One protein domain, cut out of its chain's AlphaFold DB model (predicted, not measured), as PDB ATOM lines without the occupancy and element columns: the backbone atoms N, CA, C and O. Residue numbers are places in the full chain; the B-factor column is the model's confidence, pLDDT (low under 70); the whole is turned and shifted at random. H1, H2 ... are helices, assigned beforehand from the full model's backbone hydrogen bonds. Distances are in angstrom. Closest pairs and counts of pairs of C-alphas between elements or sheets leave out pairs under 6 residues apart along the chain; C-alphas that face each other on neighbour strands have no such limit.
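Overview. This is residues 73 to 122 of the 123 residues of the protein "HTH cro/C1-type domain-containing protein" of Erysipelotrichaceae bacterium 2_2_44A (UniProt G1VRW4). Three helices follow one another in a zigzag, with H1 and H2 making one V at their linked ends and H2 and H3 making a second, wider-reaching V at the other end of H2. The longest helix, H3, makes a long arm, and residues 108 to 122 of this arm and the printed end stick out free. The printed part has 50 residues with three named helices in the order H1, H2, H3, no named strand, and the class all helix. It is loose, with a radius of gyration of the C-alphas of 14.0 A, and flat, spanning 42 by 26 by 13 A.

Along the chain. H1 runs from residue 73 to 81, starting at C-alpha 73 at (47.944, 21.602, -0.141), and is 12.2 A long from first to last C-alpha. H2 holds residues 86 to 97 and is 16.4 A long, with C-alpha 86 at (53.398, 7.851, 2.403). H3 holds residues 100 to 120 and is 30.6 A long, ending with C-alpha 120 at (48.723, -9.148, 27.112).

Arrangement. H1 and H2 only just touch, with 3 pairs of C-alphas within 8 A. Their closest C-alphas are those of Ser 79 and Gln 89, 6.9 A apart, and H2 touches H1 with residues 89 to 93 alone. The two run opposite ways at a steep tilt of 48 degrees. H2 and H3 are close but not clearly touching, their closest C-alphas being those of Tyr 95 and Lys 103, 6.5 A apart. They run opposite ways at a steep tilt of 51 degrees. H1 and H3 are apart. In H1, H2 and H3 every O i to N i+4 pair is within hydrogen-bond range.

Size, cuts and confidence. The two C-alphas farthest apart are those of Thr 73 and Lys 122, at 43.7 A. The printed part has no cut, and the links H1 to H2 and H2 to H3 are tight. The mean pLDDT of the printed part is 86.9, and residues 121 to 122 are under 70.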
ATOM      1  N   THR A  73      47.146  20.660  -0.935       72.88
ATOM      2  CA  THR A  73      47.944  21.602  -0.141       72.88
ATOM      3  C   THR A  73      47.784  21.448   1.374       72.88
ATOM      4  O   THR A  73      48.705  21.778   2.120       72.88
ATOM      5  N   LEU A  74      46.641  20.961   1.870       77.44
ATOM      6  CA  LEU A  74      46.462  20.699   3.301       77.44
ATOM      7  C   LEU A  74      47.197  19.420   3.715       77.44
ATOM      8  O   LEU A  74      47.873  19.410   4.741       77.44
ATOM      9  N   MET A  75      47.121  18.368   2.896       80.38
ATOM     10  CA  MET A  75      47.864  17.126   3.135       80.38
ATOM     11  C   MET A  75      49.377  17.330   3.048       80.38
ATOM     12  O   MET A  75      50.108  16.765   3.859       80.38
ATOM     13  N   GLU A  76      49.843  18.168   2.121       79.69
ATOM     14  CA  GLU A  76      51.249  18.575   2.024       79.69
ATOM     15  C   GLU A  76      51.713  19.268   3.313       79.69
ATOM     16  O   GLU A  76      52.689  18.835   3.924       79.69
ATOM     17  N   LYS A  77      50.951  20.254   3.806       83.56
ATOM     18  CA  LYS A  77      51.252  20.946   5.072       83.56
ATOM     19  C   LYS A  77      51.296  20.000   6.270       83.56
ATOM     20  O   LYS A  77      52.214  20.080   7.081       83.56
ATOM     21  N   LEU A  78      50.318  19.099   6.392       85.62
ATOM     22  CA  LEU A  78      50.289  18.108   7.473       85.62
ATOM     23  C   LEU A  78      51.467  17.135   7.369       85.62
ATOM     24  O   LEU A  78      52.064  16.776   8.383       85.62
ATOM     25  N   SER A  79      51.822  16.733   6.148       87.44
ATOM     26  CA  SER A  79      52.966  15.863   5.908       87.44
ATOM     27  C   SER A  79      54.278  16.503   6.333       87.44
ATOM     28  O   SER A  79      55.089  15.820   6.948       87.44
ATOM     29  N   GLU A  80      54.496  17.778   6.016       87.62
ATOM     30  CA  GLU A  80      55.696  18.507   6.434       87.62
ATOM     31  C   GLU A  80      55.725  18.706   7.951       87.62
ATOM     32  O   GLU A  80      56.718  18.384   8.600       87.62
ATOM     33  N   GLN A  81      54.619  19.177   8.534       91.75
ATOM     34  CA  GLN A  81      54.544  19.514   9.955       91.75
ATOM     35  C   GLN A  81      54.735  18.298  10.871       91.75
ATOM     36  O   GLN A  81      55.398  18.403  11.902       91.75
ATOM     37  N   TYR A  82      54.151  17.153  10.511       92.06
ATOM     38  CA  TYR A  82      54.185  15.931  11.324       92.06
ATOM     39  C   TYR A  82      55.119  14.854  10.756       92.06
ATOM     40  O   TYR A  82      55.116  13.723  11.239       92.06
ATOM     41  N   ASN A  83      55.913  15.192   9.734       90.06
ATOM     42  CA  ASN A  83      56.826  14.284   9.036       90.06
ATOM     43  C   ASN A  83      56.148  12.961   8.606       90.06
ATOM     44  O   ASN A  83      56.675  11.863   8.809       90.06
ATOM     45  N   LEU A  84      54.931  13.060   8.054       90.62
ATOM     46  CA  LEU A  84      54.119  11.895   7.699       90.62
ATOM     47  C   LEU A  84      54.712  11.181   6.484       90.62
ATOM     48  O   LEU A  84      54.843  11.752   5.401       90.62
ATOM     49  N   ASN A  85      54.996   9.889   6.626       90.12
ATOM     50  CA  ASN A  85      55.391   9.064   5.488       90.12
ATOM     51  C   ASN A  85      54.185   8.741   4.582       90.12
ATOM     52  O   ASN A  85      53.027   8.912   4.969       90.12
ATOM     53  N   LYS A  86      54.446   8.197   3.384       86.88
ATOM     54  CA  LYS A  86      53.398   7.851   2.403       86.88
ATOM     55  C   LYS A  86      52.277   6.971   2.975       86.88
ATOM     56  O   LYS A  86      51.123   7.155   2.601       86.88
ATOM     57  N   LYS A  87      52.594   6.026   3.870       89.94
ATOM     58  CA  LYS A  87      51.582   5.161   4.495       89.94
ATOM     59  C   LYS A  87      50.718   5.960   5.467       89.94
ATOM     60  O   LYS A  87      49.500   5.882   5.383       89.94
ATOM     61  N   SER A  88      51.333   6.766   6.331       88.94
ATOM     62  CA  SER A  88      50.625   7.636   7.278       88.94
ATOM     63  C   SER A  88      49.713   8.637   6.569       88.94
ATOM     64  O   SER A  88      48.575   8.827   6.986       88.94
ATOM     65  N   GLN A  89      50.175   9.224   5.462       85.12
ATOM     66  CA  GLN A  89      49.355  10.110   4.632       85.12
ATOM     67  C   GLN A  89      48.137   9.386   4.055       85.12
ATOM     68  O   GLN A  89      47.040   9.938   4.059       85.12
ATOM     69  N   MET A  90      48.320   8.156   3.568       85.62
ATOM     70  CA  MET A  90      47.235   7.367   2.988       85.62
ATOM     71  C   MET A  90      46.201   6.972   4.043       85.62
ATOM     72  O   MET A  90      45.018   7.183   3.816       85.62
ATOM     73  N   VAL A  91      46.641   6.503   5.216       89.38
ATOM     74  CA  VAL A  91      45.747   6.193   6.345       89.38
ATOM     75  C   VAL A  91      44.940   7.422   6.756       89.38
ATOM     76  O   VAL A  91      43.720   7.342   6.863       89.38
ATOM     77  N   LEU A  92      45.606   8.569   6.937       87.69
ATOM     78  CA  LEU A  92      44.945   9.807   7.342       87.69
ATOM     79  C   LEU A  92      43.922  10.263   6.301       87.69
ATOM     80  O   LEU A  92      42.792  10.583   6.654       87.69
ATOM     81  N   LYS A  93      44.300  10.264   5.020       82.88
ATOM     82  CA  LYS A  93      43.398  10.639   3.932       82.88
ATOM     83  C   LYS A  93      42.171   9.728   3.890       82.88
ATOM     84  O   LYS A  93      41.055  10.231   3.860       82.88
ATOM     85  N   THR A  94      42.379   8.412   3.943       84.56
ATOM     86  CA  THR A  94      41.290   7.429   3.926       84.56
ATOM     87  C   THR A  94      40.343   7.622   5.104       84.56
ATOM     88  O   THR A  94      39.139   7.659   4.898       84.56
ATOM     89  N   TYR A  95      40.869   7.806   6.318       88.00
ATOM     90  CA  TYR A  95      40.031   8.049   7.490       88.00
ATOM     91  C   TYR A  95      39.254   9.367   7.373       88.00
ATOM     92  O   TYR A  95      38.062   9.386   7.639       88.00
ATOM     93  N   LEU A  96      39.879  10.466   6.934       83.06
ATOM     94  CA  LEU A  96      39.189  11.758   6.808       83.06
ATOM     95  C   LEU A  96      38.064  11.738   5.759       83.06
ATOM     96  O   LEU A  96      37.028  12.369   5.975       83.06
ATOM     97  N   GLU A  97      38.262  11.009   4.657       78.31
ATOM     98  CA  GLU A  97      37.301  10.863   3.551       78.31
ATOM     99  C   GLU A  97      36.210   9.806   3.818       78.31
ATOM    100  O   GLU A  97      35.245   9.738   3.058       78.31
ATOM    101  N   ALA A  98      36.332   9.003   4.881       80.00
ATOM    102  CA  ALA A  98      35.369   7.955   5.210       80.00
ATOM    103  C   ALA A  98      34.037   8.515   5.772       80.00
ATOM    104  O   ALA A  98      34.039   9.557   6.448       80.00
ATOM    105  N   PRO A  99      32.906   7.822   5.530       81.12
ATOM    106  CA  PRO A  99      31.629   8.060   6.208       81.12
ATOM    107  C   PRO A  99      31.723   8.010   7.745       81.12
ATOM    108  O   PRO A  99      32.620   7.372   8.297       81.12
ATOM    109  N   ASP A 100      30.791   8.672   8.441       80.75
ATOM    110  CA  ASP A 100      30.777   8.742   9.915       80.75
ATOM    111  C   ASP A 100      30.654   7.347  10.566       80.75
ATOM    112  O   ASP A 100      31.338   7.067  11.547       80.75
ATOM    113  N   ASP A 101      29.849   6.451   9.992       79.00
ATOM    114  CA  ASP A 101      29.680   5.070  10.461       79.00
ATOM    115  C   ASP A 101      30.946   4.219  10.253       79.00
ATOM    116  O   ASP A 101      31.319   3.423  11.117       79.00
ATOM    117  N   GLU A 102      31.664   4.424   9.146       86.06
ATOM    118  CA  GLU A 102      32.962   3.779   8.919       86.06
ATOM    119  C   GLU A 102      34.039   4.301   9.881       86.06
ATOM    120  O   GLU A 102      34.837   3.516  10.400       86.06
ATOM    121  N   LYS A 103      34.058   5.610  10.163       87.12
ATOM    122  CA  LYS A 103      34.963   6.201  11.163       87.12
ATOM    123  C   LYS A 103      34.717   5.615  12.547       87.12
ATOM    124  O   LYS A 103      35.676   5.194  13.194       87.12
ATOM    125  N   GLU A 104      33.454   5.517  12.961       90.81
ATOM    126  CA  GLU A 104      33.069   4.914  14.239       90.81
ATOM    127  C   GLU A 104      33.533   3.450  14.322       90.81
ATOM    128  O   GLU A 104      34.107   3.019  15.326       90.81
ATOM    129  N   ALA A 105      33.373   2.679  13.242       93.44
ATOM    130  CA  ALA A 105      33.864   1.304  13.182       93.44
ATOM    131  C   ALA A 105      35.397   1.216  13.326       93.44
ATOM    132  O   ALA A 105      35.900   0.358  14.059       93.44
ATOM    133  N   ILE A 106      36.144   2.109  12.666       95.25
ATOM    134  CA  ILE A 106      37.611   2.182  12.768       95.25
ATOM    135  C   ILE A 106      38.037   2.522  14.204       95.25
ATOM    136  O   ILE A 106      38.931   1.874  14.751       95.25
ATOM    137  N   GLU A 107      37.398   3.504  14.834       95.50
ATOM    138  CA  GLU A 107      37.700   3.937  16.203       95.50
ATOM    139  C   GLU A 107      37.428   2.838  17.235       95.50
ATOM    140  O   GLU A 107      38.264   2.578  18.108       95.50
ATOM    141  N   ASN A 108      36.306   2.131  17.093       96.56
ATOM    142  CA  ASN A 108      35.963   0.994  17.943       96.56
ATOM    143  C   ASN A 108      36.978  -0.149  17.795       96.56
ATOM    144  O   ASN A 108      37.413  -0.738  18.792       96.56
ATOM    145  N   PHE A 109      37.407  -0.437  16.563       96.75
ATOM    146  CA  PHE A 109      38.441  -1.435  16.298       96.75
ATOM    147  C   PHE A 109      39.778  -1.060  16.952       96.75
ATOM    148  O   PHE A 109      40.376  -1.883  17.647       96.75
ATOM    149  N   LEU A 110      40.236   0.185  16.773       95.81
ATOM    150  CA  LEU A 110      41.499   0.663  17.342       95.81
ATOM    151  C   LEU A 110      41.474   0.675  18.876       95.81
ATOM    152  O   LEU A 110      42.461   0.287  19.502       95.81
ATOM    153  N   THR A 111      40.345   1.057  19.477       96.12
ATOM    154  CA  THR A 111      40.143   1.006  20.933       96.12
ATOM    155  C   THR A 111      40.238  -0.428  21.447       96.12
ATOM    156  O   THR A 111      41.020  -0.712  22.353       96.12
ATOM    157  N   THR A 112      39.528  -1.359  20.804       96.75
ATOM    158  CA  THR A 112      39.553  -2.786  21.166       96.75
ATOM    159  C   THR A 112      40.964  -3.372  21.049       96.75
ATOM    160  O   THR A 112      41.416  -4.110  21.924       96.75
ATOM    161  N   LEU A 113      41.692  -3.022  19.984       95.50
ATOM    162  CA  LEU A 113      43.080  -3.437  19.792       95.50
ATOM    163  C   LEU A 113      43.983  -2.921  20.922       95.50
ATOM    164  O   LEU A 113      44.767  -3.690  21.478       95.50
ATOM    165  N   ALA A 114      43.862  -1.640  21.279       95.50
ATOM    166  CA  ALA A 114      44.652  -1.035  22.347       95.50
ATOM    167  C   ALA A 114      44.385  -1.696  23.709       95.50
ATOM    168  O   ALA A 114      45.329  -1.975  24.451       95.50
ATOM    169  N   GLU A 115      43.124  -1.996  24.028       95.50
ATOM    170  CA  GLU A 115      42.760  -2.712  25.254       95.50
ATOM    171  C   GLU A 115      43.365  -4.117  25.314       95.50
ATOM    172  O   GLU A 115      43.852  -4.533  26.366       95.50
ATOM    173  N   ASN A 116      43.352  -4.854  24.201       94.50
ATOM    174  CA  ASN A 116      43.908  -6.206  24.148       94.50
ATOM    175  C   ASN A 116      45.432  -6.204  24.333       94.50
ATOM    176  O   ASN A 116      45.943  -6.985  25.133       94.50
ATOM    177  N   LEU A 117      46.145  -5.262  23.706       93.75
ATOM    178  CA  LEU A 117      47.594  -5.099  23.896       93.75
ATOM    179  C   LEU A 117      47.965  -4.771  25.355       93.75
ATOM    180  O   LEU A 117      48.990  -5.225  25.858       93.75
ATOM    181  N   GLN A 118      47.129  -4.001  26.060       91.00
ATOM    182  CA  GLN A 118      47.343  -3.702  27.482       91.00
ATOM    183  C   GLN A 118      47.083  -4.900  28.403       91.00
ATOM    184  O   GLN A 118      47.642  -4.940  29.501       91.00
ATOM    185  N   LYS A 119      46.210  -5.834  28.001       86.31
ATOM    186  CA  LYS A 119      45.929  -7.068  28.751       86.31
ATOM    187  C   LYS A 119      47.077  -8.065  28.597       86.31
ATOM    188  O   LYS A 119      47.545  -8.572  29.606       86.31
ATOM    189  N   GLU A 120      47.584  -8.254  27.379       78.12
ATOM    190  CA  GLU A 120      48.723  -9.148  27.112       78.12
ATOM    191  C   GLU A 120      50.026  -8.680  27.778       78.12
ATOM    192  O   GLU A 120      50.814  -9.499  28.222       78.12
ATOM    193  N   GLY A 121      50.257  -7.368  27.910       66.06
ATOM    194  CA  GLY A 121      51.449  -6.846  28.594       66.06
ATOM    195  C   GLY A 121      51.429  -6.946  30.130       66.06
ATOM    196  O   GLY A 121      52.360  -6.457  30.771       66.06
ATOM    197  N   LYS A 122      50.357  -7.489  30.725       57.97
ATOM    198  CA  LYS A 122      50.180  -7.654  32.182       57.97
ATOM    199  C   LYS A 122      50.230  -9.116  32.647       57.97
ATOM    200  O   LYS A 122      50.205  -9.334  33.860       57.97
TER     201      LYS A 122